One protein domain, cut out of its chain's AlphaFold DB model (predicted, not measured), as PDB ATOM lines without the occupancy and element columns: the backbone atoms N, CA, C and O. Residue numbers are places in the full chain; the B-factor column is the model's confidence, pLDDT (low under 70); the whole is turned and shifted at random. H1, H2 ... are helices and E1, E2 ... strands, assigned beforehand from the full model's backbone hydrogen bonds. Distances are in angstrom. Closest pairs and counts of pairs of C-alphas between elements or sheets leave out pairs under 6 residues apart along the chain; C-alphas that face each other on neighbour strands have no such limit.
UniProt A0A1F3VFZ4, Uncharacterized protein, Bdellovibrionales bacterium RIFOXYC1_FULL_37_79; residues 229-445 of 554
ATOM      1  N   LYS A 229      12.422 143.148  31.544       85.69
ATOM      2  CA  LYS A 229      12.359 142.942  30.091       85.69
ATOM      3  C   LYS A 229      13.505 142.047  29.658       85.69
ATOM      4  O   LYS A 229      14.560 142.057  30.286       85.69
ATOM      5  N   TRP A 230      13.306 141.285  28.592       86.69
ATOM      6  CA  TRP A 230      14.371 140.486  28.005       86.69
ATOM      7  C   TRP A 230      14.798 141.060  26.656       86.69
ATOM      8  O   TRP A 230      13.976 141.597  25.914       86.69
ATOM      9  N   PHE A 231      16.088 140.941  26.360       86.69
ATOM     10  CA  PHE A 231      16.716 141.377  25.116       86.69
ATOM     11  C   PHE A 231      17.687 140.300  24.634       86.69
ATOM     12  O   PHE A 231      18.275 139.593  25.458       86.69
ATOM     13  N   GLY A 232      17.896 140.182  23.323       85.06
ATOM     14  CA  GLY A 232      19.034 139.434  22.799       85.06
ATOM     15  C   GLY A 232      20.333 140.005  23.355       85.06
ATOM     16  O   GLY A 232      20.567 141.215  23.314       85.06
ATOM     17  N   LEU A 233      21.195 139.140  23.892       88.19
ATOM     18  CA  LEU A 233      22.437 139.589  24.515       88.19
ATOM     19  C   LEU A 233      23.352 140.286  23.496       88.19
ATOM     20  O   LEU A 233      24.046 141.241  23.834       88.19
ATOM     21  N   HIS A 234      23.307 139.838  22.241       84.12
ATOM     22  CA  HIS A 234      23.993 140.453  21.110       84.12
ATOM     23  C   HIS A 234      23.683 141.946  20.956       84.12
ATOM     24  O   HIS A 234      24.604 142.761  20.930       84.12
ATOM     25  N   GLY A 235      22.400 142.304  20.922       80.19
ATOM     26  CA  GLY A 235      21.974 143.695  20.823       80.19
ATOM     27  C   GLY A 235      22.288 144.492  22.085       80.19
ATOM     28  O   GLY A 235      22.693 145.649  22.019       80.19
ATOM     29  N   LEU A 236      22.151 143.901  23.274       86.69
ATOM     30  CA  LEU A 236      22.458 144.611  24.520       86.69
ATOM     31  C   LEU A 236      23.949 144.983  24.609       86.69
ATOM     32  O   LEU A 236      24.296 146.110  24.965       86.69
ATOM     33  N   LEU A 237      24.839 144.044  24.273       86.12
ATOM     34  CA  LEU A 237      26.283 144.201  24.453       86.12
ATOM     35  C   LEU A 237      26.978 144.999  23.346       86.12
ATOM     36  O   LEU A 237      28.160 145.315  23.487       86.12
ATOM     37  N   SER A 238      26.279 145.431  22.294       75.94
ATOM     38  CA  SER A 238      26.847 146.335  21.280       75.94
ATOM     39  C   SER A 238      27.068 147.785  21.756       75.94
ATOM     40  O   SER A 238      27.162 148.696  20.937       75.94
ATOM     41  N   LYS A 239      27.191 148.010  23.078       67.12
ATOM     42  CA  LYS A 239      27.406 149.315  23.745       67.12
ATOM     43  C   LYS A 239      26.352 150.359  23.357       67.12
ATOM     44  O   LYS A 239      26.656 151.503  23.031       67.12
ATOM     45  N   THR A 240      25.102 149.923  23.375       68.19
ATOM     46  CA  THR A 240      23.948 150.659  22.852       68.19
ATOM     47  C   THR A 240      23.445 151.692  23.855       68.19
ATOM     48  O   THR A 240      23.908 151.751  24.999       68.19
ATOM     49  N   HIS A 241      22.470 152.510  23.446       79.56
ATOM     50  CA  HIS A 241      21.827 153.455  24.366       79.56
ATOM     51  C   HIS A 241      21.225 152.739  25.589       79.56
ATOM     52  O   HIS A 241      21.251 153.291  26.685       79.56
ATOM     53  N   LEU A 242      20.750 151.500  25.405       86.00
ATOM     54  CA  LEU A 242      20.127 150.702  26.451       86.00
ATOM     55  C   LEU A 242      21.149 150.300  27.516       86.00
ATOM     56  O   LEU A 242      20.911 150.511  28.698       86.00
ATOM     57  N   LEU A 243      22.313 149.779  27.122       89.50
ATOM     58  CA  LEU A 243      23.348 149.414  28.094       89.50
ATOM     59  C   LEU A 243      23.853 150.638  28.870       89.50
ATOM     60  O   LEU A 243      24.110 150.550  30.070       89.50
ATOM     61  N   LYS A 244      23.949 151.792  28.199       91.12
ATOM     62  CA  LYS A 244      24.274 153.060  28.854       91.12
ATOM     63  C   LYS A 244      23.196 153.475  29.859       91.12
ATOM     64  O   LYS A 244      23.540 153.816  30.981       91.12
ATOM     65  N   GLU A 245      21.916 153.388  29.492       91.88
ATOM     66  CA  GLU A 245      20.794 153.661  30.398       91.88
ATOM     67  C   GLU A 245      20.874 152.785  31.657       91.88
ATOM     68  O   GLU A 245      20.781 153.301  32.770       91.88
ATOM     69  N   LEU A 246      21.105 151.477  31.501       93.88
ATOM     70  CA  LEU A 246      21.230 150.545  32.628       93.88
ATOM     71  C   LEU A 246      22.427 150.892  33.531       93.88
ATOM     72  O   LEU A 246      22.302 150.886  34.757       93.88
ATOM     73  N   ALA A 247      23.572 151.244  32.943       94.88
ATOM     74  CA  ALA A 247      24.754 151.674  33.689       94.88
ATOM     75  C   ALA A 247      24.512 152.992  34.452       94.88
ATOM     76  O   ALA A 247      24.843 153.092  35.637       94.88
ATOM     77  N   ASP A 248      23.840 153.961  33.822       95.31
ATOM     78  CA  ASP A 248      23.477 155.244  34.429       95.31
ATOM     79  C   ASP A 248      22.527 155.048  35.631       95.31
ATOM     80  O   ASP A 248      22.713 155.677  36.677       95.31
ATOM     81  N   LYS A 249      21.559 154.118  35.544       95.69
ATOM     82  CA  LYS A 249      20.682 153.741  36.678       95.69
ATOM     83  C   LYS A 249      21.469 153.208  37.873       95.69
ATOM     84  O   LYS A 249      21.151 153.530  39.019       95.69
ATOM     85  N   LYS A 250      22.533 152.451  37.603       96.12
ATOM     86  CA  LYS A 250      23.457 151.910  38.605       96.12
ATOM     87  C   LYS A 250      24.550 152.902  39.026       96.12
ATOM     88  O   LYS A 250      25.352 152.566  39.894       96.12
ATOM     89  N   LYS A 251      24.555 154.122  38.469       96.19
ATOM     90  CA  LYS A 251      25.555 155.178  38.711       96.19
ATOM     91  C   LYS A 251      26.991 154.709  38.446       96.19
ATOM     92  O   LYS A 251      27.904 155.036  39.201       96.19
ATOM     93  N   MET A 252      27.181 153.938  37.381       96.81
ATOM     94  CA  MET A 252      28.473 153.379  36.986       96.81
ATOM     95  C   MET A 252      28.712 153.569  35.490       96.81
ATOM     96  O   MET A 252      27.787 153.835  34.726       96.81
ATOM     97  N   SER A 253      29.963 153.436  35.057       94.88
ATOM     98  CA  SER A 253      30.267 153.372  33.626       94.88
ATOM     99  C   SER A 253      29.766 152.059  33.013       94.88
ATOM    100  O   SER A 253      29.605 151.056  33.706       94.88
ATOM    101  N   VAL A 254      29.578 152.038  31.691       92.56
ATOM    102  CA  VAL A 254      29.251 150.805  30.946       92.56
ATOM    103  C   VAL A 254      30.279 149.702  31.209       92.56
ATOM    104  O   VAL A 254      29.916 148.542  31.375       92.56
ATOM    105  N   ASP A 255      31.558 150.064  31.293       91.81
ATOM    106  CA  ASP A 255      32.638 149.109  31.534       91.81
ATOM    107  C   ASP A 255      32.557 148.493  32.933       91.81
ATOM    108  O   ASP A 255      32.708 147.280  33.079       91.81
ATOM    109  N   GLN A 256      32.235 149.301  33.945       94.94
ATOM    110  CA  GLN A 256      31.950 148.801  35.290       94.94
ATOM    111  C   GLN A 256      30.702 147.923  35.310       94.94
ATOM    112  O   GLN A 256      30.733 146.867  35.922       94.94
ATOM    113  N   TRP A 257      29.634 148.287  34.595       95.44
ATOM    114  CA  TRP A 257      28.433 147.451  34.515       95.44
ATOM    115  C   TRP A 257      28.746 146.077  33.911       95.44
ATOM    116  O   TRP A 257      28.349 145.043  34.448       95.44
ATOM    117  N   ILE A 258      29.521 146.040  32.823       94.25
ATOM    118  CA  ILE A 258      29.958 144.782  32.207       94.25
ATOM    119  C   ILE A 258      30.744 143.944  33.222       94.25
ATOM    120  O   ILE A 258      30.436 142.769  33.424       94.25
ATOM    121  N   LYS A 259      31.733 144.556  33.876       94.19
ATOM    122  CA  LYS A 259      32.658 143.877  34.782       94.19
ATOM    123  C   LYS A 259      32.007 143.419  36.090       94.19
ATOM    124  O   LYS A 259      32.236 142.296  36.516       94.19
ATOM    125  N   GLU A 260      31.195 144.265  36.713       95.94
ATOM    126  CA  GLU A 260      30.647 144.056  38.059       95.94
ATOM    127  C   GLU A 260      29.266 143.381  38.052       95.94
ATOM    128  O   GLU A 260      28.868 142.802  39.061       95.94
ATOM    129  N   ILE A 261      28.523 143.430  36.936       95.88
ATOM    130  CA  ILE A 261      27.158 142.881  36.849       95.88
ATOM    131  C   ILE A 261      27.074 141.749  35.825       95.88
ATOM    132  O   ILE A 261      26.659 140.639  36.168       95.88
ATOM    133  N   TYR A 262      27.465 141.994  34.573       95.19
ATOM    134  CA  TYR A 262      27.295 140.997  33.512       95.19
ATOM    135  C   TYR A 262      28.232 139.796  33.655       95.19
ATOM    136  O   TYR A 262      27.751 138.663  33.623       95.19
ATOM    137  N   ILE A 263      29.539 140.017  33.832       95.75
ATOM    138  CA  ILE A 263      30.522 138.928  33.919       95.75
ATOM    139  C   ILE A 263      30.199 137.957  35.071       95.75
ATOM    140  O   ILE A 263      30.094 136.755  34.797       95.75
ATOM    141  N   PRO A 264      29.927 138.413  36.314       95.62
ATOM    142  CA  PRO A 264      29.548 137.514  37.403       95.62
ATOM    143  C   PRO A 264      28.240 136.766  37.132       95.62
ATOM    144  O   PRO A 264      28.130 135.574  37.430       95.62
ATOM    145  N   LYS A 265      27.241 137.423  36.521       94.50
ATOM    146  CA  LYS A 265      25.966 136.775  36.179       94.50
ATOM    147  C   LYS A 265      26.143 135.709  35.098       94.50
ATOM    148  O   LYS A 265      25.559 134.634  35.214       94.50
ATOM    149  N   LEU A 266      26.956 135.977  34.075       94.19
ATOM    150  CA  LEU A 266      27.288 135.012  33.025       94.19
ATOM    151  C   LEU A 266      28.023 133.807  33.602       94.19
ATOM    152  O   LEU A 266      27.686 132.673  33.261       94.19
ATOM    153  N   ALA A 267      28.991 134.039  34.486       93.88
ATOM    154  CA  ALA A 267      29.708 132.989  35.193       93.88
ATOM    155  C   ALA A 267      28.765 132.127  36.043       93.88
ATOM    156  O   ALA A 267      28.809 130.901  35.948       93.88
ATOM    157  N   GLN A 268      27.864 132.748  36.812       93.62
ATOM    158  CA  GLN A 268      26.858 132.043  37.608       93.62
ATOM    159  C   GLN A 268      25.918 131.208  36.733       93.62
ATOM    160  O   GLN A 268      25.703 130.032  37.020       93.62
ATOM    161  N   PHE A 269      25.366 131.806  35.674       91.88
ATOM    162  CA  PHE A 269      24.487 131.125  34.728       91.88
ATOM    163  C   PHE A 269      25.201 129.933  34.073       91.88
ATOM    164  O   PHE A 269      24.683 128.819  34.110       91.88
ATOM    165  N   SER A 270      26.416 130.151  33.557       91.19
ATOM    166  CA  SER A 270      27.211 129.119  32.880       91.19
ATOM    167  C   SER A 270      27.576 127.982  33.832       91.19
ATOM    168  O   SER A 270      27.453 126.815  33.483       91.19
ATOM    169  N   ALA A 271      28.001 128.296  35.059       90.00
ATOM    170  CA  ALA A 271      28.331 127.278  36.050       90.00
ATOM    171  C   ALA A 271      27.089 126.475  36.450       90.00
ATOM    172  O   ALA A 271      27.161 125.258  36.576       90.00
ATOM    173  N   ASN A 272      25.940 127.135  36.613       88.88
ATOM    174  CA  ASN A 272      24.699 126.459  36.964       88.88
ATOM    175  C   ASN A 272      24.221 125.528  35.843       88.88
ATOM    176  O   ASN A 272      23.972 124.358  36.104       88.88
ATOM    177  N   ILE A 273      24.154 125.987  34.591       86.81
ATOM    178  CA  ILE A 273      23.712 125.121  33.489       86.81
ATOM    179  C   ILE A 273      24.680 123.949  33.259       86.81
ATOM    180  O   ILE A 273      24.246 122.796  33.197       86.81
ATOM    181  N   ASN A 274      25.989 124.220  33.291       85.81
ATOM    182  CA  ASN A 274      27.018 123.212  33.066       85.81
ATOM    183  C   ASN A 274      27.086 122.199  34.207       85.81
ATOM    184  O   ASN A 274      27.107 121.007  33.933       85.81
ATOM    185  N   PHE A 275      27.096 122.646  35.471       82.62
ATOM    186  CA  PHE A 275      27.383 121.786  36.625       82.62
ATOM    187  C   PHE A 275      26.171 121.391  37.452       82.62
ATOM    188  O   PHE A 275      26.217 120.339  38.069       82.62
ATOM    189  N   ASN A 276      25.097 122.183  37.495       82.06
ATOM    190  CA  ASN A 276      23.855 121.760  38.146       82.06
ATOM    191  C   ASN A 276      23.023 120.871  37.219       82.06
ATOM    192  O   ASN A 276      22.333 119.974  37.687       82.06
ATOM    193  N   HIS A 277      23.078 121.070  35.903       78.88
ATOM    194  CA  HIS A 277      22.204 120.317  34.995       78.88
ATOM    195  C   HIS A 277      22.934 119.390  34.034       78.88
ATOM    196  O   HIS A 277      22.300 118.499  33.467       78.88
ATOM    197  N   GLY A 278      24.253 119.543  33.891       78.69
ATOM    198  CA  GLY A 278      25.024 118.799  32.898       78.69
ATOM    199  C   GLY A 278      24.657 119.224  31.483       78.69
ATOM    200  O   GLY A 278      24.523 118.375  30.611       78.69
ATOM    201  N   PHE A 279      24.418 120.516  31.267       80.38
ATOM    202  CA  PHE A 279      24.006 121.069  29.985       80.38
ATOM    203  C   PHE A 279      24.997 122.116  29.514       80.38
ATOM    204  O   PHE A 279      25.230 123.104  30.198       80.38
ATOM    205  N   TYR A 280      25.517 121.924  28.311       79.06
ATOM    206  CA  TYR A 280      26.468 122.820  27.676       79.06
ATOM    207  C   TYR A 280      25.822 123.376  26.417       79.06
ATOM    208  O   TYR A 280      25.728 122.718  25.382       79.06
ATOM    209  N   VAL A 281      25.315 124.597  26.541       78.25
ATOM    210  CA  VAL A 281      24.624 125.309  25.464       78.25
ATOM    211  C   VAL A 281      25.613 126.126  24.644       78.25
ATOM    212  O   VAL A 281      26.606 126.622  25.179       78.25
ATOM    213  N   ALA A 282      25.317 126.335  23.360       77.94
ATOM    214  CA  ALA A 282      26.066 127.241  22.493       77.94
ATOM    215  C   ALA A 282      25.935 128.712  22.959       77.94
ATOM    216  O   ALA A 282      25.135 129.479  22.433       77.94
ATOM    217  N   GLY A 283      26.717 129.110  23.968       79.12
ATOM    218  CA  GLY A 283      26.635 130.382  24.699       79.12
ATOM    219  C   GLY A 283      27.253 131.606  24.013       79.12
ATOM    220  O   GLY A 283      27.843 132.455  24.682       79.12
ATOM    221  N   HIS A 284      27.155 131.717  22.688       82.12
ATOM    222  CA  HIS A 284      27.530 132.949  21.986       82.12
ATOM    223  C   HIS A 284      26.438 134.022  22.118       82.12
ATOM    224  O   HIS A 284      25.279 133.734  22.419       82.12
ATOM    225  N   THR A 285      26.792 135.284  21.867       85.06
ATOM    226  CA  THR A 285      25.903 136.437  22.139       85.06
ATOM    227  C   THR A 285      24.527 136.370  21.461       85.06
ATOM    228  O   THR A 285      23.549 136.844  22.029       85.06
ATOM    229  N   GLN A 286      24.418 135.765  20.276       80.62
ATOM    230  CA  GLN A 286      23.143 135.619  19.552       80.62
ATOM    231  C   GLN A 286      22.187 134.583  20.157       80.62
ATOM    232  O   GLN A 286      20.991 134.638  19.871       80.62
ATOM    233  N   ASN A 287      22.694 133.626  20.936       83.88
ATOM    234  CA  ASN A 287      21.890 132.560  21.537       83.88
ATOM    235  C   ASN A 287      21.557 132.844  22.996       83.88
ATOM    236  O   ASN A 287      20.703 132.169  23.560       83.88
ATOM    237  N   LEU A 288      22.200 133.843  23.597       89.00
ATOM    238  CA  LEU A 288      21.924 134.272  24.956       89.00
ATOM    239  C   LEU A 288      20.935 135.439  24.990       89.00
ATOM    240  O   LEU A 288      20.846 136.259  24.076       89.00
ATOM    241  N   LEU A 289      20.208 135.513  26.094       89.31
ATOM    242  CA  LEU A 289      19.195 136.511  26.399       89.31
ATOM    243  C   LEU A 289      19.561 137.177  27.720       89.31
ATOM    244  O   LEU A 289      19.939 136.496  28.675       89.31
ATOM    245  N   ALA A 290      19.412 138.490  27.794       90.69
ATOM    246  CA  ALA A 290      19.588 139.263  29.013       90.69
ATOM    247  C   ALA A 290      18.223 139.686  29.553       90.69
ATOM    248  O   ALA A 290      17.481 140.378  28.859       90.69
ATOM    249  N   TYR A 291      17.907 139.302  30.787       90.88
ATOM    250  CA  TYR A 291      16.724 139.760  31.512       90.88
ATOM    251  C   TYR A 291      17.138 140.915  32.412       90.88
ATOM    252  O   TYR A 291      17.831 140.701  33.405       90.88
ATOM    253  N   VAL A 292      16.738 142.132  32.060       90.50
ATOM    254  CA  VAL A 292      17.141 143.361  32.747       90.50
ATOM    255  C   VAL A 292      15.948 143.999  33.448       90.50
ATOM    256  O   VAL A 292      14.848 144.060  32.893       90.50
ATOM    257  N   ASP A 293      16.167 144.482  34.667       90.75
ATOM    258  CA  ASP A 293      15.215 145.342  35.361       90.75
ATOM    259  C   ASP A 293      15.457 146.793  34.930       90.75
ATOM    260  O   ASP A 293      16.509 147.377  35.199       90.75
ATOM    261  N   ARG A 294      14.480 147.379  34.232       87.25
ATOM    262  CA  ARG A 294      14.588 148.742  33.690       87.25
ATOM    263  C   ARG A 294      14.550 149.830  34.757       87.25
ATOM    264  O   ARG A 294      15.006 150.945  34.507       87.25
ATOM    265  N   GLU A 295      14.008 149.535  35.932       90.50
ATOM    266  CA  GLU A 295      13.934 150.514  37.011       90.50
ATOM    267  C   GLU A 295      15.266 150.606  37.753       90.50
ATOM    268  O   GLU A 295      15.737 151.714  38.024       90.50
ATOM    269  N   THR A 296      15.896 149.460  38.031       91.69
ATOM    270  CA  THR A 296      17.143 149.406  38.811       91.69
ATOM    271  C   THR A 296      18.404 149.421  37.954       91.69
ATOM    272  O   THR A 296      19.467 149.796  38.449       91.69
ATOM    273  N   GLY A 297      18.309 149.033  36.680       92.19
ATOM    274  CA  GLY A 297      19.464 148.811  35.813       92.19
ATOM    275  C   GLY A 297      20.166 147.470  36.047       92.19
ATOM    276  O   GLY A 297      21.250 147.254  35.506       92.19
ATOM    277  N   ASP A 298      19.599 146.571  36.860       92.00
ATOM    278  CA  ASP A 298      20.203 145.269  37.150       92.00
ATOM    279  C   ASP A 298      19.970 144.250  36.035       92.00
ATOM    280  O   ASP A 298      18.916 144.199  35.401       92.00
ATOM    281  N   LEU A 299      20.942 143.354  35.864       92.00
ATOM    282  CA  LEU A 299      20.755 142.112  35.126       92.00
ATOM    283  C   LEU A 299      20.126 141.078  36.066       92.00
ATOM    284  O   LEU A 299      20.815 140.423  36.853       92.00
ATOM    285  N   ALA A 300      18.804 140.942  36.004       88.56
ATOM    286  CA  ALA A 300      18.061 139.977  36.803       88.56
ATOM    287  C   ALA A 300      18.528 138.553  36.486       88.56
ATOM    288  O   ALA A 300      18.910 137.807  37.397       88.56
ATOM    289  N   ASN A 301      18.576 138.206  35.196       89.12
ATOM    290  CA  ASN A 301      18.943 136.866  34.759       89.12
ATOM    291  C   ASN A 301      19.596 136.815  33.369       89.12
ATOM    292  O   ASN A 301      19.502 137.760  32.587       89.12
ATOM    293  N   ILE A 302      20.210 135.676  33.053       91.25
ATOM    294  CA  ILE A 302      20.612 135.293  31.699       91.25
ATOM    295  C   ILE A 302      19.812 134.059  31.305       91.25
ATOM    296  O   ILE A 302      19.598 133.152  32.105       91.25
ATOM    297  N   GLY A 303      19.360 134.033  30.059       89.25
ATOM    298  CA  GLY A 303      18.796 132.832  29.474       89.25
ATOM    299  C   GLY A 303      19.338 132.558  28.092       89.25
ATOM    300  O   GLY A 303      20.271 133.214  27.641       89.25
ATOM    301  N   PHE A 304      18.750 131.580  27.421       87.50
ATOM    302  CA  PHE A 304      19.226 131.130  26.121       87.50
ATOM    303  C   PHE A 304      18.093 130.686  25.200       87.50
ATOM    304  O   PHE A 304      16.939 130.537  25.601       87.50
ATOM    305  N   LYS A 305      18.436 130.501  23.935       84.56
ATOM    306  CA  LYS A 305      17.579 129.989  22.872       84.56
ATOM    307  C   LYS A 305      18.414 129.126  21.927       84.56
ATOM    308  O   LYS A 305      19.628 129.057  22.075       84.56
ATOM    309  N   ASP A 306      17.743 128.522  20.950       75.56
ATOM    310  CA  ASP A 306      18.344 127.662  19.923       75.56
ATOM    311  C   ASP A 306      19.045 126.439  20.532       75.56
ATOM    312  O   ASP A 306      20.264 126.369  20.657       75.56
ATOM    313  N   LEU A 307      18.225 125.442  20.880       72.31
ATOM    314  CA  LEU A 307      18.634 124.204  21.545       72.31
ATOM    315  C   LEU A 307      18.929 122.959  20.679       72.31
ATOM    316  O   LEU A 307      19.110 121.895  21.277       72.31
ATOM    317  N   PRO A 308      19.004 122.998  19.330       64.50
ATOM    318  CA  PRO A 308      19.361 121.786  18.597       64.50
ATOM    319  C   PRO A 308      20.806 121.339  18.888       64.50
ATOM    320  O   PRO A 308      21.072 120.148  18.825       64.50
ATOM    321  N   ASP A 309      21.698 122.258  19.283       63.41
ATOM    322  CA  ASP A 309      23.134 122.002  19.487       63.41
ATOM    323  C   ASP A 309      23.541 121.952  20.981       63.41
ATOM    324  O   ASP A 309      24.629 122.397  21.353       63.41
ATOM    325  N   ILE A 310      22.659 121.485  21.877       71.12
ATOM    326  CA  ILE A 310      23.016 121.300  23.294       71.12
ATOM    327  C   ILE A 310      23.875 120.049  23.469       71.12
ATOM    328  O   ILE A 310      23.505 118.968  23.023       71.12
ATOM    329  N   LEU A 311      24.998 120.182  24.170       72.44
ATOM    330  CA  LEU A 311      25.783 119.034  24.609       72.44
ATOM    331  C   LEU A 311      25.355 118.650  26.022       72.44
ATOM    332  O   LEU A 311      25.222 119.502  26.907       72.44
ATOM    333  N   ILE A 312      25.142 117.359  26.239       71.19
ATOM    334  CA  ILE A 312      24.711 116.831  27.530       71.19
ATOM    335  C   ILE A 312      25.894 116.139  28.183       71.19
ATOM    336  O   ILE A 312      26.589 115.361  27.541       71.19
ATOM    337  N   ASP A 313      26.108 116.419  29.466       72.00
ATOM    338  CA  ASP A 313      27.127 115.797  30.293       72.00
ATOM    339  C   ASP A 313      26.522 114.861  31.353       72.00
ATOM    340  O   ASP A 313      26.246 115.284  32.486       72.00
ATOM    341  N   PRO A 314      26.311 113.567  31.029       65.69
ATOM    342  CA  PRO A 314      26.044 112.514  31.993       65.69
ATOM    343  C   PRO A 314      26.948 112.525  33.218       65.69
ATOM    344  O   PRO A 314      26.424 112.242  34.287       65.69
ATOM    345  N   PHE A 315      28.250 112.819  33.144       69.69
ATOM    346  CA  PHE A 315      29.094 112.727  34.342       69.69
ATOM    347  C   PHE A 315      28.731 113.780  35.362       69.69
ATOM    348  O   PHE A 315      28.616 113.461  36.545       69.69
ATOM    349  N   THR A 316      28.454 114.998  34.906       74.38
ATOM    350  CA  THR A 316      27.895 116.022  35.776       74.38
ATOM    351  C   THR A 316      26.609 115.528  36.433       74.38
ATOM    352  O   THR A 316      26.535 115.473  37.662       74.38
ATOM    353  N   ARG A 317      25.618 115.082  35.653       71.81
ATOM    354  CA  ARG A 317      24.337 114.615  36.214       71.81
ATOM    355  C   ARG A 317      24.516 113.451  37.191       71.81
ATOM    356  O   ARG A 317      23.934 113.452  38.274       71.81
ATOM    357  N   LEU A 318      25.358 112.482  36.839       70.25
ATOM    358  CA  LEU A 318      25.646 111.304  37.650       70.25
ATOM    359  C   LEU A 318      26.379 111.658  38.944       70.25
ATOM    360  O   LEU A 318      26.013 111.128  39.993       70.25
ATOM    361  N   SER A 319      27.360 112.563  38.886       69.94
ATOM    362  CA  SER A 319      28.095 113.055  40.060       69.94
ATOM    363  C   SER A 319      27.180 113.760  41.064       69.94
ATOM    364  O   SER A 319      27.410 113.697  42.267       69.94
ATOM    365  N   GLN A 320      26.087 114.353  40.582       69.38
ATOM    366  CA  GLN A 320      25.061 114.980  41.411       69.38
ATOM    367  C   GLN A 320      23.968 114.018  41.887       69.38
ATOM    368  O   GLN A 320      22.988 114.440  42.497       69.38
ATOM    369  N   GLY A 321      24.088 112.724  41.577       69.12
ATOM    370  CA  GLY A 321      23.065 111.731  41.889       69.12
ATOM    371  C   GLY A 321      21.771 111.899  41.085       69.12
ATOM    372  O   GLY A 321      20.781 111.234  41.388       69.12
ATOM    373  N   LYS A 322      21.767 112.746  40.049       69.56
ATOM    374  CA  LYS A 322      20.605 112.968  39.188       69.56
ATOM    375  C   LYS A 322      20.502 111.848  38.151       69.56
ATOM    376  O   LYS A 322      21.523 111.336  37.674       69.56
ATOM    377  N   PRO A 323      19.282 111.431  37.779       61.41
ATOM    378  CA  PRO A 323      19.114 110.495  36.686       61.41
ATOM    379  C   PRO A 323      19.593 111.152  35.393       61.41
ATOM    380  O   PRO A 323      19.328 112.327  35.134       61.41
ATOM    381  N   VAL A 324      20.260 110.374  34.553       59.03
ATOM    382  CA  VAL A 324      20.482 110.714  33.147       59.03
ATOM    383  C   VAL A 324      19.259 110.197  32.390       59.03
ATOM    384  O   VAL A 324      19.405 109.379  31.510       59.03
ATOM    385  N   ASN A 325      18.027 110.535  32.789       54.09
ATOM    386  CA  ASN A 325      16.817 110.030  32.115       54.09
ATOM    387  C   ASN A 325      16.618 110.767  30.787       54.09
ATOM    388  O   ASN A 325      15.708 111.577  30.642       54.09
ATOM    389  N   LEU A 326      17.505 110.518  29.834       53.28
ATOM    390  CA  LEU A 326      17.348 110.989  28.474       53.28
ATOM    391  C   LEU A 326      16.339 110.081  27.793       53.28
ATOM    392  O   LEU A 326      16.454 108.855  27.846       53.28
ATOM    393  N   ASP A 327      15.330 110.701  27.191       47.94
ATOM    394  CA  ASP A 327      14.475 110.019  26.234       47.94
ATOM    395  C   ASP A 327      15.399 109.318  25.214       47.94
ATOM    396  O   ASP A 327      16.292 109.980  24.682       47.94
ATOM    397  N   PRO A 328      15.237 108.006  24.942       41.31
ATOM    398  CA  PRO A 328      16.003 107.272  23.930       41.31
ATOM    399  C   PRO A 328      16.026 107.939  22.544       41.31
ATOM    400  O   PRO A 328      16.765 107.519  21.659       41.31
ATOM    401  N   SER A 329      15.178 108.941  22.333       40.06
ATOM    402  CA  SER A 329      15.059 109.711  21.108       40.06
ATOM    403  C   SER A 329      15.751 111.087  21.134       40.06
ATOM    404  O   SER A 329      15.857 111.713  20.083       40.06
ATOM    405  N   VAL A 330      16.248 111.568  22.284       46.59
ATOM    406  CA  VAL A 330      17.192 112.702  22.336       46.59
ATOM    407  C   VAL A 330      18.510 112.195  21.751       46.59
ATOM    408  O   VAL A 330      19.115 111.293  22.327       46.59
ATOM    409  N   GLY A 331      18.881 112.697  20.572       47.72
ATOM    410  CA  GLY A 331      19.916 112.165  19.677       47.72
ATOM    411  C   GLY A 331      21.373 112.220  20.149       47.72
ATOM    412  O   GLY A 331      22.250 112.457  19.332       47.72
ATOM    413  N   ASP A 332      21.648 111.958  21.421       50.12
ATOM    414  CA  ASP A 332      22.988 111.657  21.917       50.12
ATOM    415  C   ASP A 332      22.833 110.670  23.080       50.12
ATOM    416  O   ASP A 332      22.444 111.053  24.185       50.12
ATOM    417  N   HIS A 333      23.119 109.381  22.860       48.88
ATOM    418  CA  HIS A 333      23.286 108.399  23.951       48.88
ATOM    419  C   HIS A 333      24.730 108.299  24.415       48.88
ATOM    420  O   HIS A 333      25.107 107.357  25.127       48.88
ATOM    421  N   SER A 334      25.559 109.248  23.987       45.88
ATOM    422  CA  SER A 334      26.983 109.150  24.166       45.88
ATOM    423  C   SER A 334      27.687 110.498  24.308       45.88
ATOM    424  O   SER A 334      27.385 111.452  23.609       45.88
ATOM    425  N   ILE A 335      28.669 110.571  25.216       51.19
ATOM    426  CA  ILE A 335      29.685 111.629  25.157       51.19
ATOM    427  C   ILE A 335      31.013 111.031  24.749       51.19
ATOM    428  O   ILE A 335      31.486 110.026  25.298       51.19
ATOM    429  N   VAL A 336      31.680 111.754  23.865       48.34
ATOM    430  CA  VAL A 336      33.098 111.601  23.605       48.34
ATOM    431  C   VAL A 336      33.863 112.660  24.391       48.34
ATOM    432  O   VAL A 336      33.825 113.843  24.052       48.34
ATOM    433  N   TYR A 337      34.600 112.235  25.418       50.59
ATOM    434  CA  TYR A 337      35.647 113.057  26.027       50.59
ATOM    435  C   TYR A 337      36.836 113.042  25.072       50.59
ATOM    436  O   TYR A 337      37.831 112.360  25.292       50.59
ATOM    437  N   TRP A 338      36.685 113.717  23.931       45.66
ATOM    438  CA  TRP A 338      37.806 113.894  23.029       45.66
ATOM    439  C   TRP A 338      38.563 115.134  23.428       45.66
ATOM    440  O   TRP A 338      38.074 116.264  23.357       45.66
ATOM    441  N   ASP A 339      39.795 114.873  23.796       44.00
ATOM    442  CA  ASP A 339      40.810 115.869  23.892       44.00
ATOM    443  C   ASP A 339      41.114 116.391  22.489       44.00
ATOM    444  O   ASP A 339      41.560 115.636  21.622       44.00
ATOM    445  N   TYR A 340      40.862 117.667  22.214       40.16
ATOM    446  CA  TYR A 340      41.262 118.215  20.924       40.16
ATOM    447  C   TYR A 340      42.787 118.056  20.804       40.16
ATOM    448  O   TYR A 340      43.543 118.653  21.568       40.16
ATOM    449  N   LEU A 341      43.248 117.222  19.863       38.09
ATOM    450  CA  LEU A 341      44.607 117.318  19.339       38.09
ATOM    451  C   LEU A 341      44.644 118.616  18.547       38.09
ATOM    452  O   LEU A 341      44.422 118.630  17.334       38.09
ATOM    453  N   ASP A 342      44.852 119.715  19.259       39.31
ATOM    454  CA  ASP A 342      45.290 120.937  18.626       39.31
ATOM    455  C   ASP A 342      46.612 120.609  17.925       39.31
ATOM    456  O   ASP A 342      47.596 120.198  18.553       39.31
ATOM    457  N   GLY A 343      46.605 120.732  16.596       36.22
ATOM    458  CA  GLY A 343      47.764 120.477  15.747       36.22
ATOM    459  C   GLY A 343      48.971 121.348  16.104       36.22
ATOM    460  O   GLY A 343      50.066 121.056  15.635       36.22
ATOM    461  N   SER A 344      48.792 122.373  16.945       38.00
ATOM    462  CA  SER A 344      49.869 123.221  17.447       38.00
ATOM    463  C   SER A 344      50.505 122.758  18.772       38.00
ATOM    464  O   SER A 344      51.649 123.124  19.028       38.00
ATOM    465  N   TYR A 345      49.854 121.892  19.567       37.34
ATOM    466  CA  TYR A 345      50.367 121.484  20.891       37.34
ATOM    467  C   TYR A 345      50.611 119.985  21.079       37.34
ATOM    468  O   TYR A 345      51.276 119.599  22.043       37.34
ATOM    469  N   GLY A 346      50.092 119.117  20.202       37.41
ATOM    470  CA  GLY A 346      50.317 117.666  20.300       37.41
ATOM    471  C   GLY A 346      49.858 117.038  21.627       37.41
ATOM    472  O   GLY A 346      50.197 115.888  21.911       37.41
ATOM    473  N   LYS A 347      49.099 117.779  22.446       45.66
ATOM    474  CA  LYS A 347      48.562 117.345  23.728       45.66
ATOM    475  C   LYS A 347      47.073 117.613  23.781       45.66
ATOM    476  O   LYS A 347      46.587 118.717  23.583       45.66
ATOM    477  N   ALA A 348      46.408 116.527  24.082       51.03
ATOM    478  CA  ALA A 348      45.044 116.414  24.485       51.03
ATOM    479  C   ALA A 348      44.667 117.345  25.673       51.03
ATOM    480  O   ALA A 348      45.307 117.249  26.721       51.03
ATOM    481  N   VAL A 349      43.625 118.190  25.544       52.25
ATOM    482  CA  VAL A 349      42.975 118.872  26.688       52.25
ATOM    483  C   VAL A 349      41.568 118.302  26.945       52.25
ATOM    484  O   VAL A 349      40.657 118.569  26.152       52.25
ATOM    485  N   PRO A 350      41.358 117.566  28.051       51.38
ATOM    486  CA  PRO A 350      40.045 117.026  28.392       51.38
ATOM    487  C   PRO A 350      39.010 118.115  28.668       51.38
ATOM    488  O   PRO A 350      39.328 119.166  29.218       51.38
ATOM    489  N   GLY A 351      37.761 117.871  28.266       58.47
ATOM    490  CA  GLY A 351      36.662 118.833  28.415       58.47
ATOM    491  C   GLY A 351      36.670 119.977  27.393       58.47
ATOM    492  O   GLY A 351      35.714 120.738  27.333       58.47
ATOM    493  N   TYR A 352      37.674 120.084  26.516       62.97
ATOM    494  CA  TYR A 352      37.798 121.199  25.566       62.97
ATOM    495  C   TYR A 352      36.533 121.470  24.728       62.97
ATOM    496  O   TYR A 352      36.150 122.623  24.531       62.97
ATOM    497  N   ASN A 353      35.853 120.420  24.256       60.44
ATOM    498  CA  ASN A 353      34.628 120.569  23.461       60.44
ATOM    499  C   ASN A 353      33.443 121.092  24.293       60.44
ATOM    500  O   ASN A 353      32.636 121.860  23.779       60.44
ATOM    501  N   LEU A 354      33.372 120.743  25.581       65.31
ATOM    502  CA  LEU A 354      32.383 121.290  26.517       65.31
ATOM    503  C   LEU A 354      32.718 122.758  26.859       65.31
ATOM    504  O   LEU A 354      31.839 123.596  27.071       65.31
ATOM    505  N   ALA A 355      34.005 123.112  26.861       70.94
ATOM    506  CA  ALA A 355      34.488 124.472  27.089       70.94
ATOM    507  C   ALA A 355      34.302 125.397  25.882       70.94
ATOM    508  O   ALA A 355      34.312 126.615  26.060       70.94
ATOM    509  N   LEU A 356      34.093 124.849  24.677       67.38
ATOM    510  CA  LEU A 356      33.991 125.594  23.415       67.38
ATOM    511  C   LEU A 356      33.013 126.771  23.497       67.38
ATOM    512  O   LEU A 356      33.279 127.838  22.942       67.38
ATOM    513  N   TYR A 357      31.910 126.567  24.212       72.50
ATOM    514  CA  TYR A 357      30.803 127.511  24.300       72.50
ATOM    515  C   TYR A 357      30.691 128.230  25.648       72.50
ATOM    516  O   TYR A 357      29.895 129.160  25.786       72.50
ATOM    517  N   THR A 358      31.504 127.848  26.633       82.62
ATOM    518  CA  THR A 358      31.489 128.465  27.963       82.62
ATOM    519  C   THR A 358      32.238 129.797  27.914       82.62
ATOM    520  O   THR A 358      33.413 129.842  27.567       82.62
ATOM    521  N   GLY A 359      31.561 130.905  28.231       83.12
ATOM    522  CA  GLY A 359      32.168 132.244  28.195       83.12
ATOM    523  C   GLY A 359      32.432 132.804  26.790       83.12
ATOM    524  O   GLY A 359      33.046 133.862  26.665       83.12
ATOM    525  N   GLN A 360      31.955 132.147  25.725       83.31
ATOM    526  CA  GLN A 360      32.161 132.595  24.338       83.31
ATOM    527  C   GLN A 360      31.610 134.013  24.100       83.31
ATOM    528  O   GLN A 360      32.219 134.799  23.375       83.31
ATOM    529  N   SER A 361      30.518 134.391  24.768       87.12
ATOM    530  CA  SER A 361      29.963 135.745  24.686       87.12
ATOM    531  C   SER A 361      30.894 136.851  25.205       87.12
ATOM    532  O   SER A 361      30.767 137.993  24.767       87.12
ATOM    533  N   VAL A 362      31.847 136.540  26.094       87.81
ATOM    534  CA  VAL A 362      32.885 137.489  26.543       87.81
ATOM    535  C   VAL A 362      33.842 137.817  25.397       87.81
ATOM    536  O   VAL A 362      34.267 138.959  25.243       87.81
ATOM    537  N   ILE A 363      34.148 136.819  24.565       81.81
ATOM    538  CA  ILE A 363      35.041 136.960  23.409       81.81
ATOM    539  C   ILE A 363      34.347 137.740  22.290       81.81
ATOM    540  O   ILE A 363      34.971 138.599  21.671       81.81
ATOM    541  N   ASP A 364      33.065 137.457  22.049       80.19
ATOM    542  CA  ASP A 364      32.296 138.058  20.953       80.19
ATOM    543  C   ASP A 364      32.124 139.589  21.096       80.19
ATOM    544  O   ASP A 364      32.015 140.304  20.095       80.19
ATOM    545  N   MET A 365      32.030 140.092  22.335       82.44
ATOM    546  CA  MET A 365      31.509 141.439  22.605       82.44
ATOM    547  C   MET A 365      32.536 142.576  22.509       82.44
ATOM    548  O   MET A 365      32.173 143.699  22.157       82.44
ATOM    549  N   GLU A 366      33.802 142.331  22.839       81.69
ATOM    550  CA  GLU A 366      34.792 143.395  23.037       81.69
ATOM    551  C   GLU A 366      35.841 143.341  21.929       81.69
ATOM    552  O   GLU A 366      36.523 142.347  21.883       81.69
ATOM    553  N   PRO A 367      36.020 144.323  21.030       75.25
ATOM    554  CA  PRO A 367      37.084 144.286  20.014       75.25
ATOM    555  C   PRO A 367      38.509 144.265  20.575       75.25
ATOM    556  O   PRO A 367      39.397 143.664  19.970       75.25
ATOM    557  N   ASP A 368      38.743 144.960  21.688       80.38
ATOM    558  CA  ASP A 368      40.080 145.132  22.243       80.38
ATOM    559  C   ASP A 368      40.553 143.837  22.914       80.38
ATOM    560  O   ASP A 368      39.979 143.379  23.901       80.38
ATOM    561  N   TYR A 369      41.619 143.231  22.391       78.69
ATOM    562  CA  TYR A 369      42.116 141.957  22.909       78.69
ATOM    563  C   TYR A 369      42.594 142.027  24.363       78.69
ATOM    564  O   TYR A 369      42.430 141.048  25.091       78.69
ATOM    565  N   ARG A 370      43.150 143.157  24.815       80.88
ATOM    566  CA  ARG A 370      43.581 143.328  26.209       80.88
ATOM    567  C   ARG A 370      42.372 143.363  27.132       80.88
ATOM    568  O   ARG A 370      42.362 142.681  28.153       80.88
ATOM    569  N   LYS A 371      41.322 144.075  26.741       84.56
ATOM    570  CA  LYS A 371      40.073 144.121  27.500       84.56
ATOM    571  C   LYS A 371      39.300 142.802  27.442       84.56
ATOM    572  O   LYS A 371      38.778 142.373  28.467       84.56
ATOM    573  N   LYS A 372      39.295 142.091  26.305       85.56
ATOM    574  CA  LYS A 372      38.809 140.697  26.234       85.56
ATOM    575  C   LYS A 372      39.532 139.819  27.254       85.56
ATOM    576  O   LYS A 372      38.886 139.052  27.958       85.56
ATOM    577  N   ALA A 373      40.862 139.919  27.324       85.56
ATOM    578  CA  ALA A 373      41.685 139.133  28.239       85.56
ATOM    579  C   ALA A 373      41.383 139.461  29.705       85.56
ATOM    580  O   ALA A 373      41.224 138.546  30.510       85.56
ATOM    581  N   GLU A 374      41.239 140.746  30.036       89.50
ATOM    582  CA  GLU A 374      40.826 141.195  31.367       89.50
ATOM    583  C   GLU A 374      39.465 140.602  31.754       89.50
ATOM    584  O   GLU A 374      39.343 139.947  32.785       89.50
ATOM    585  N   LEU A 375      38.452 140.760  30.901       91.44
ATOM    586  CA  LEU A 375      37.104 140.263  31.179       91.44
ATOM    587  C   LEU A 375      37.040 138.731  31.212       91.44
ATOM    588  O   LEU A 375      36.242 138.167  31.955       91.44
ATOM    589  N   MET A 376      37.894 138.050  30.446       90.19
ATOM    590  CA  MET A 376      38.022 136.596  30.492       90.19
ATOM    591  C   MET A 376      38.670 136.117  31.798       90.19
ATOM    592  O   MET A 376      38.241 135.100  32.335       90.19
ATOM    593  N   LEU A 377      39.662 136.835  32.340       91.00
ATOM    594  CA  LEU A 377      40.220 136.534  33.666       91.00
ATOM    595  C   LEU A 377      39.153 136.651  34.756       91.00
ATOM    596  O   LEU A 377      39.016 135.736  35.566       91.00
ATOM    597  N   GLU A 378      38.388 137.744  34.737       93.88
ATOM    598  CA  GLU A 378      37.272 137.971  35.663       93.88
ATOM    599  C   GLU A 378      36.213 136.864  35.522       93.88
ATOM    600  O   GLU A 378      35.776 136.279  36.512       93.88
ATOM    601  N   PHE A 379      35.854 136.503  34.285       94.44
ATOM    602  CA  PHE A 379      34.914 135.417  34.019       94.44
ATOM    603  C   PHE A 379      35.415 134.069  34.541       94.44
ATOM    604  O   PHE A 379      34.650 133.362  35.187       94.44
ATOM    605  N   ILE A 380      36.673 133.698  34.279       92.50
ATOM    606  CA  ILE A 380      37.241 132.420  34.731       92.50
ATOM    607  C   ILE A 380      37.245 132.346  36.261       92.50
ATOM    608  O   ILE A 380      36.895 131.302  36.814       92.50
ATOM    609  N   ASP A 381      37.614 133.431  36.944       93.56
ATOM    610  CA  ASP A 381      37.635 133.482  38.408       93.56
ATOM    611  C   ASP A 381      36.222 133.347  39.002       93.56
ATOM    612  O   ASP A 381      35.979 132.482  39.847       93.56
ATOM    613  N   GLU A 382      35.257 134.122  38.501       96.19
ATOM    614  CA  GLU A 382      33.859 134.035  38.937       96.19
ATOM    615  C   GLU A 382      33.211 132.693  38.582       96.19
ATOM    616  O   GLU A 382      32.449 132.126  39.376       96.19
ATOM    617  N   TYR A 383      33.526 132.137  37.413       93.75
ATOM    618  CA  TYR A 383      33.030 130.833  36.990       93.75
ATOM    619  C   TYR A 383      33.559 129.755  37.928       93.75
ATOM    620  O   TYR A 383      32.767 129.016  38.508       93.75
ATOM    621  N   LYS A 384      34.873 129.736  38.179       92.56
ATOM    622  CA  LYS A 384      35.504 128.831  39.141       92.56
ATOM    623  C   LYS A 384      34.829 128.917  40.511       92.56
ATOM    624  O   LYS A 384      34.388 127.888  41.013       92.56
ATOM    625  N   LYS A 385      34.676 130.116  41.088       94.62
ATOM    626  CA  LYS A 385      34.000 130.313  42.388       94.62
ATOM    627  C   LYS A 385      32.592 129.718  42.404       94.62
ATOM    628  O   LYS A 385      32.198 129.067  43.373       94.62
ATOM    629  N   ASN A 386      31.821 129.921  41.335       93.19
ATOM    630  CA  ASN A 386      30.474 129.367  41.233       93.19
ATOM    631  C   ASN A 386      30.479 127.839  41.123       93.19
ATOM    632  O   ASN A 386      29.656 127.194  41.773       93.19
ATOM    633  N   VAL A 387      31.414 127.251  40.375       89.62
ATOM    634  CA  VAL A 387      31.563 125.791  40.302       89.62
ATOM    635  C   VAL A 387      31.989 125.213  41.651       89.62
ATOM    636  O   VAL A 387      31.391 124.242  42.111       89.62
ATOM    637  N   GLU A 388      32.957 125.819  42.340       90.44
ATOM    638  CA  GLU A 388      33.380 125.385  43.678       90.44
ATOM    639  C   GLU A 388      32.224 125.452  44.684       90.44
ATOM    640  O   GLU A 388      32.049 124.543  45.494       90.44
ATOM    641  N   ARG A 389      31.386 126.492  44.594       90.19
ATOM    642  CA  ARG A 389      30.178 126.641  45.415       90.19
ATOM    643  C   ARG A 389      29.137 125.560  45.124       90.19
ATOM    644  O   ARG A 389      28.577 125.007  46.063       90.19
ATOM    645  N   LEU A 390      28.867 125.272  43.850       85.75
ATOM    646  CA  LEU A 390      27.888 124.257  43.440       85.75
ATOM    647  C   LEU A 390      28.346 122.837  43.788       85.75
ATOM    648  O   LEU A 390      27.531 121.995  44.149       85.75
ATOM    649  N   THR A 391      29.646 122.573  43.676       79.56
ATOM    650  CA  THR A 391      30.222 121.235  43.871       79.56
ATOM    651  C   THR A 391      30.729 120.992  45.295       79.56
ATOM    652  O   THR A 391      31.015 119.852  45.656       79.56
ATOM    653  N   GLY A 392      30.869 122.044  46.108       84.31
ATOM    654  CA  GLY A 392      31.416 121.982  47.465       84.31
ATOM    655  C   GLY A 392      32.912 121.653  47.526       84.31
ATOM    656  O   GLY A 392      33.413 121.263  48.580       84.31
ATOM    657  N   LYS A 393      33.639 121.767  46.411       80.94
ATOM    658  CA  LYS A 393      35.035 121.331  46.292       80.94
ATOM    659  C   LYS A 393      35.866 122.371  45.546       80.94
ATOM    660  O   LYS A 393      35.422 122.909  44.541       80.94
ATOM    661  N   LYS A 394      37.103 122.594  45.998       87.88
ATOM    662  CA  LYS A 394      38.049 123.509  45.337       87.88
ATOM    663  C   LYS A 394      38.526 122.965  43.996       87.88
ATOM    664  O   LYS A 394      38.784 121.771  43.895       87.88
ATOM    665  N   ILE A 395      38.696 123.830  43.006       83.88
ATOM    666  CA  ILE A 395      39.281 123.499  41.707       83.88
ATOM    667  C   ILE A 395      40.748 123.925  41.699       83.88
ATOM    668  O   ILE A 395      41.084 125.079  41.993       83.88
ATOM    669  N   ASN A 396      41.622 122.993  41.326       81.19
ATOM    670  CA  ASN A 396      43.047 123.242  41.156       81.19
ATOM    671  C   ASN A 396      43.396 123.119  39.675       81.19
ATOM    672  O   ASN A 396      43.174 122.072  39.075       81.19
ATOM    673  N   PHE A 397      43.943 124.188  39.101       78.75
ATOM    674  CA  PHE A 397      44.460 124.160  37.738       78.75
ATOM    675  C   PHE A 397      45.778 123.392  37.678       78.75
ATOM    676  O   PHE A 397      46.548 123.387  38.645       78.75
ATOM    677  N   SER A 398      46.047 122.783  36.527       72.62
ATOM    678  CA  SER A 398      47.340 122.174  36.236       72.62
ATOM    679  C   SER A 398      48.436 123.242  36.116       72.62
ATOM    680  O   SER A 398      48.151 124.437  36.014       72.62
ATOM    681  N   ASP A 399      49.704 122.836  36.058       74.31
ATOM    682  CA  ASP A 399      50.806 123.762  35.746       74.31
ATOM    683  C   ASP A 399      50.589 124.473  34.401       74.31
ATOM    684  O   ASP A 399      50.930 125.646  34.253       74.31
ATOM    685  N   SER A 400      49.962 123.793  33.434       70.00
ATOM    686  CA  SER A 400      49.622 124.369  32.132       70.00
ATOM    687  C   SER A 400      48.511 125.412  32.253       70.00
ATOM    688  O   SER A 400      48.647 126.513  31.716       70.00
ATOM    689  N   GLY A 401      47.439 125.109  32.990       76.62
ATOM    690  CA  GLY A 401      46.349 126.051  33.241       76.62
ATOM    691  C   GLY A 401      46.812 127.272  34.040       76.62
ATOM    692  O   GLY A 401      46.490 128.408  33.690       76.62
ATOM    693  N   ASN A 402      47.652 127.066  35.059       82.44
ATOM    694  CA  ASN A 402      48.267 128.149  35.830       82.44
ATOM    695  C   ASN A 402      49.209 129.003  34.973       82.44
ATOM    696  O   ASN A 402      49.142 130.229  35.044       82.44
ATOM    697  N   SER A 403      50.047 128.379  34.138       79.50
ATOM    698  CA  SER A 403      50.920 129.089  33.197       79.50
ATOM    699  C   SER A 403      50.112 129.984  32.259       79.50
ATOM    700  O   SER A 403      50.455 131.149  32.070       79.50
ATOM    701  N   TYR A 404      48.981 129.495  31.745       78.38
ATOM    702  CA  TYR A 404      48.099 130.318  30.927       78.38
ATOM    703  C   TYR A 404      47.499 131.502  31.698       78.38
ATOM    704  O   TYR A 404      47.515 132.629  31.206       78.38
ATOM    705  N   LEU A 405      46.995 131.280  32.915       84.19
ATOM    706  CA  LEU A 405      46.461 132.367  33.741       84.19
ATOM    707  C   LEU A 405      47.518 133.438  34.036       84.19
ATOM    708  O   LEU A 405      47.187 134.623  34.081       84.19
ATOM    709  N   VAL A 406      48.779 133.040  34.217       85.12
ATOM    710  CA  VAL A 406      49.909 133.969  34.352       85.12
ATOM    711  C   VAL A 406      50.124 134.748  33.056       85.12
ATOM    712  O   VAL A 406      50.122 135.973  33.102       85.12
ATOM    713  N   GLN A 407      50.207 134.075  31.904       80.25
ATOM    714  CA  GLN A 407      50.375 134.733  30.601       80.25
ATOM    715  C   GLN A 407      49.250 135.732  30.304       80.25
ATOM    716  O   GLN A 407      49.503 136.837  29.824       80.25
ATOM    717  N   LEU A 408      48.005 135.384  30.635       81.88
ATOM    718  CA  LEU A 408      46.856 136.263  30.438       81.88
ATOM    719  C   LEU A 408      46.933 137.499  31.354       81.88
ATOM    720  O   LEU A 408      46.660 138.612  30.908       81.88
ATOM    721  N   LYS A 409      47.376 137.340  32.610       87.69
ATOM    722  CA  LYS A 409      47.621 138.462  33.539       87.69
ATOM    723  C   LYS A 409      48.778 139.352  33.090       87.69
ATOM    724  O   LYS A 409      48.677 140.576  33.172       87.69
ATOM    725  N   GLU A 410      49.867 138.765  32.605       84.56
ATOM    726  CA  GLU A 410      50.998 139.504  32.038       84.56
ATOM    727  C   GLU A 410      50.563 140.314  30.813       84.56
ATOM    728  O   GLU A 410      50.888 141.495  30.699       84.56
ATOM    729  N   TYR A 411      49.749 139.721  29.939       81.19
ATOM    730  CA  TYR A 411      49.206 140.396  28.762       81.19
ATOM    731  C   TYR A 411      48.329 141.610  29.117       81.19
ATOM    732  O   TYR A 411      48.410 142.657  28.466       81.19
ATOM    733  N   VAL A 412      47.526 141.503  30.183       84.50
ATOM    734  CA  VAL A 412      46.683 142.604  30.683       84.50
ATOM    735  C   VAL A 412      47.508 143.730  31.317       84.50
ATOM    736  O   VAL A 412      47.163 144.899  31.167       84.50
ATOM    737  N   THR A 413      48.602 143.401  32.006       83.19
ATOM    738  CA  THR A 413      49.404 144.364  32.791       83.19
ATOM    739  C   THR A 413      50.538 145.030  32.009       83.19
ATOM    740  O   THR A 413      51.102 146.030  32.468       83.19
ATOM    741  N   ARG A 414      50.878 144.512  30.826       74.94
ATOM    742  CA  ARG A 414      51.914 145.072  29.950       74.94
ATOM    743  C   ARG A 414      51.571 146.479  29.445       74.94
ATOM    744  O   ARG A 414      50.418 146.799  29.162       74.94
ATOM    745  N   LYS A 415      52.589 147.340  29.339       68.44
ATOM    746  CA  LYS A 415      52.451 148.761  28.941       68.44
ATOM    747  C   LYS A 415      52.740 149.006  27.459       68.44
ATOM    748  O   LYS A 415      52.338 150.029  26.918       68.44
ATOM    749  N   ASP A 416      53.422 148.070  26.823       67.06
ATOM    750  CA  ASP A 416      53.709 147.991  25.399       67.06
ATOM    751  C   ASP A 416      52.412 147.734  24.606       67.06
ATOM    752  O   ASP A 416      51.615 146.856  24.944       67.06
ATOM    753  N   THR A 417      52.158 148.575  23.599       55.34
ATOM    754  CA  THR A 417      50.953 148.554  22.745       55.34
ATOM    755  C   THR A 417      51.139 147.749  21.460       55.34
ATOM    756  O   THR A 417      50.150 147.420  20.809       55.34
ATOM    757  N   ASP A 418      52.379 147.402  21.114       55.72
ATOM    758  CA  ASP A 418      52.723 146.706  19.874       55.72
ATOM    759  C   ASP A 418      52.960 145.223  20.152       55.72
ATOM    760  O   ASP A 418      54.093 144.769  20.306       55.72
ATOM    761  N   PHE A 419      51.872 144.458  20.235       58.66
ATOM    762  CA  PHE A 419      51.950 143.002  20.263       58.66
ATOM    763  C   PHE A 419      51.620 142.445  18.877       58.66
ATOM    764  O   PHE A 419      50.534 142.730  18.359       58.66
ATOM    765  N   PRO A 420      52.504 141.642  18.259       57.78
ATOM    766  CA  PRO A 420      52.150 140.906  17.058       57.78
ATOM    767  C   PRO A 420      50.908 140.052  17.335       57.78
ATOM    768  O   PRO A 420      50.837 139.342  18.336       57.78
ATOM    769  N   GLU A 421      49.934 140.069  16.425       56.34
ATOM    770  CA  GLU A 421      48.697 139.276  16.534       56.34
ATOM    771  C   GLU A 421      48.942 137.771  16.774       56.34
ATOM    772  O   GLU A 421      48.062 137.079  17.283       56.34
ATOM    773  N   ALA A 422      50.132 137.275  16.415       53.94
ATOM    774  CA  ALA A 422      50.592 135.899  16.596       53.94
ATOM    775  C   ALA A 422      50.952 135.530  18.051       53.94
ATOM    776  O   ALA A 422      50.926 134.353  18.408       53.94
ATOM    777  N   GLU A 423      51.272 136.509  18.899       55.84
ATOM    778  CA  GLU A 423      51.627 136.278  20.307       55.84
ATOM    779  C   GLU A 423      50.421 136.455  21.244       55.84
ATOM    780  O   GLU A 423      50.493 136.155  22.432       55.84
ATOM    781  N   ASN A 424      49.281 136.912  20.719       62.81
ATOM    782  CA  ASN A 424      48.074 137.128  21.499       62.81
ATOM    783  C   ASN A 424      47.584 135.806  22.136       62.81
ATOM    784  O   ASN A 424      47.168 134.899  21.404       62.81
ATOM    785  N   PRO A 425      47.550 135.708  23.478       61.16
ATOM    786  CA  PRO A 425      47.177 134.480  24.175       61.16
ATOM    787  C   PRO A 425      45.742 134.039  23.860       61.16
ATOM    788  O   PRO A 425      45.458 132.850  23.918       61.16
ATOM    789  N   LEU A 426      44.855 134.959  23.456       63.72
ATOM    790  CA  LEU A 426      43.485 134.654  23.021       63.72
ATOM    791  C   LEU A 426      43.403 134.109  21.585       63.72
ATOM    792  O   LEU A 426      42.419 133.455  21.244       63.72
ATOM    793  N   ARG A 427      44.399 134.403  20.735       55.62
ATOM    794  CA  ARG A 427      44.499 133.899  19.352       55.62
ATOM    795  C   ARG A 427      45.318 132.632  19.225       55.62
ATOM    796  O   ARG A 427      45.149 131.931  18.234       55.62
ATOM    797  N   GLN A 428      46.184 132.327  20.186       53.28
ATOM    798  CA  GLN A 428      46.744 130.986  20.308       53.28
ATOM    799  C   GLN A 428      45.574 130.050  20.647       53.28
ATOM    800  O   GLN A 428      45.089 129.987  21.776       53.28
ATOM    801  N   TYR A 429      45.011 129.480  19.578       44.34
ATOM    802  CA  TYR A 429      43.687 128.876  19.485       44.34
ATOM    803  C   TYR A 429      43.489 127.754  20.507       44.34
ATOM    804  O   TYR A 429      43.723 126.596  20.210       44.34
ATOM    805  N   GLY A 430      42.976 128.085  21.694       51.56
ATOM    806  CA  GLY A 430      42.547 127.074  22.659       51.56
ATOM    807  C   GLY A 430      42.721 127.421  24.130       51.56
ATOM    808  O   GLY A 430      42.356 126.610  24.968       51.56
ATOM    809  N   SER A 431      43.227 128.596  24.490       62.34
ATOM    810  CA  SER A 431      43.767 128.794  25.836       62.34
ATOM    811  C   SER A 431      42.766 129.213  26.944       62.34
ATOM    812  O   SER A 431      42.856 128.618  28.023       62.34
ATOM    813  N   PRO A 432      41.710 130.055  26.745       68.56
ATOM    814  CA  PRO A 432      40.636 130.150  27.746       68.56
ATOM    815  C   PRO A 432      39.862 128.836  27.843       68.56
ATOM    816  O   PRO A 432      39.483 128.399  28.925       68.56
ATOM    817  N   ARG A 433      39.670 128.178  26.695       72.62
ATOM    818  CA  ARG A 433      38.994 126.881  26.592       72.62
ATOM    819  C   ARG A 433      39.785 125.777  27.279       72.62
ATOM    820  O   ARG A 433      39.174 124.870  27.816       72.62
ATOM    821  N   ALA A 434      41.112 125.866  27.309       68.31
ATOM    822  CA  ALA A 434      41.948 124.916  28.022       68.31
ATOM    823  C   ALA A 434      41.759 125.047  29.534       68.31
ATOM    824  O   ALA A 434      41.531 124.048  30.204       68.31
ATOM    825  N   VAL A 435      41.746 126.273  30.065       76.94
ATOM    826  CA  VAL A 435      41.495 126.503  31.497       76.94
ATOM    827  C   VAL A 435      40.064 126.153  31.895       76.94
ATOM    828  O   VAL A 435      39.848 125.508  32.917       76.94
ATOM    829  N   LEU A 436      39.074 126.519  31.079       80.75
ATOM    830  CA  LEU A 436      37.682 126.117  31.298       80.75
ATOM    831  C   LEU A 436      37.499 124.596  31.158       80.75
ATOM    832  O   LEU A 436      36.754 123.997  31.931       80.75
ATOM    833  N   GLY A 437      38.217 123.972  30.225       75.94
ATOM    834  CA  GLY A 437      38.269 122.525  30.035       75.94
ATOM    835  C   GLY A 437      38.859 121.815  31.249       75.94
ATOM    836  O   GLY A 437      38.303 120.816  31.684       75.94
ATOM    837  N   GLU A 438      39.893 122.370  31.889       75.88
ATOM    838  CA  GLU A 438      40.426 121.837  33.151       75.88
ATOM    839  C   GLU A 438      39.395 121.867  34.288       75.88
ATOM    840  O   GLU A 438      39.284 120.891  35.029       75.88
ATOM    841  N   ILE A 439      38.597 122.939  34.397       79.31
ATOM    842  CA  ILE A 439      37.496 123.024  35.376       79.31
ATOM    843  C   ILE A 439      36.467 121.915  35.125       79.31
ATOM    844  O   ILE A 439      35.992 121.273  36.061       79.31
ATOM    845  N   GLN A 440      36.127 121.676  33.860       76.56
ATOM    846  CA  GLN A 440      35.186 120.626  33.464       76.56
ATOM    847  C   GLN A 440      35.783 119.220  33.657       76.56
ATOM    848  O   GLN A 440      35.088 118.296  34.078       76.56
ATOM    849  N   ASN A 441      37.084 119.059  33.414       71.25
ATOM    850  CA  ASN A 441      37.807 117.803  33.572       71.25
ATOM    851  C   ASN A 441      37.960 117.387  35.038       71.25
ATOM    852  O   ASN A 441      37.817 116.211  35.348       71.25
ATOM    853  N   ASP A 442      38.232 118.317  35.952       69.81
ATOM    854  CA  ASP A 442      38.380 118.013  37.382       69.81
ATOM    855  C   ASP A 442      37.117 117.346  37.963       69.81
ATOM    856  O   ASP A 442      37.213 116.382  38.724       69.81
ATOM    857  N   LEU A 443      35.920 117.758  37.536       65.88
ATOM    858  CA  LEU A 443      34.671 117.096  37.927       65.88
ATOM    859  C   LEU A 443      34.565 115.670  37.381       65.88
ATOM    860  O   LEU A 443      34.190 114.739  38.095       65.88
ATOM    861  N   TYR A 444      34.923 115.503  36.118       67.44
ATOM    862  CA  TYR A 444      34.974 114.201  35.485       67.44
ATOM    863  C   TYR A 444      35.969 113.270  36.202       67.44
ATOM    864  O   TYR A 444      35.611 112.141  36.538       67.44
ATOM    865  N   LEU A 445      37.171 113.754  36.537       64.62
ATOM    866  CA  LEU A 445      38.170 112.994  37.291       64.62
ATOM    867  C   LEU A 445      37.633 112.575  38.661       64.62
ATOM    868  O   LEU A 445      37.908 111.467  39.102       64.62
TER     869      LEU A 445
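This is residues 229 to 445 of the 554 residues of an uncharacterized protein of Bdellovibrionales bacterium RIFOXYC1_FULL_37_79 (UniProt A0A1F3VFZ4). Two long helices, H3 and H7, pack on each other in the core; a small sheet, E1 E2 E3, covers the side of H3 away from H7, while H8 and H9 pack on H7 and make a bundle with it. The short helices H2 and H4 touch opposite ends of H3, and long links with no named element lie round the outside. The printed part has 217 residues with nine named helices and four named strands, in the order E1 H1 H2 H3 E2 E3 H4 E4 H5 H6 H7 H8 H9; the class is mostly helix, and the sheet is antiparallel throughout. The whole is compact, with a radius of gyration of the C-alphas of 17.7 A and spans of 48 by 42 by 30 A.

Edge strand E1, residues 229 to 232, is the antiparallel neighbour of inner strand E2, residues 288 to 293, with N 231 and O 290 2.9 A apart. E2 and E3, residues 299 to 304, form a hairpin, with N 289 and O 303 2.8 A apart. H1, residues 233 to 237, and H3, residues 254 to 276, are on the same face of the sheet; H3, at a height of 8.9 A, makes two layers with it, a helix on one face of a sheet. H2, residues 241 to 249, touches H3 residues 254 to 257 alone, about perpendicular at 84 degrees, closest at the C-alphas of Ala 247 and Val 254, 5.3 A. H4, residues 314 to 319, touches H3 residues 274 to 276 alone, closest at the C-alphas of Phe 275 and Thr 316, 5.8 A. E4, residues 334 to 336, pairs with no named strand. H7, residues 369 to 391, touches H3 at a steep tilt of 40 degrees, closest at the C-alphas of Ala 267 and Tyr 383, 4.3 A. H6, residues 360 to 365, forms a helical hairpin with H7. H7, H8, residues 399 to 413, and H9, residues 431 to 445, make an up and down bundle, each helix running against the one before. H5, residues 352 to 355, touches H9, closest at the C-alphas of Tyr 352 and Gly 437, 4.7 A. Every O i to N i+4 pair is within hydrogen-bond range in H1, H2, H4, H6, H7 and H8, against 17 of 19 in H3 and 10 of 11 in H9; H5 is too short for one.

E1 begins at C-alpha 229, (12.359, 142.942, 30.091). H3 is 30.4 A long, with a kink of 28 degrees near residue 263. H7, 31.8 A, begins at C-alpha 369, (42.116, 141.957, 22.909). H8 is 20.9 A long; H9, 20.3 A, ends at C-alpha 445, (38.170, 112.994, 37.291).

The C-alphas farthest apart, of Pro 328 and Asp 416, are 55.5 A apart. The printed part has no cut. The links H3 to E2, H4 to E4, E4 to H5 and H8 to H9 are long. Mean pLDDT of the printed part is 76.4; 66 residues are under 70, among them 319 to 354 and 415 to 432.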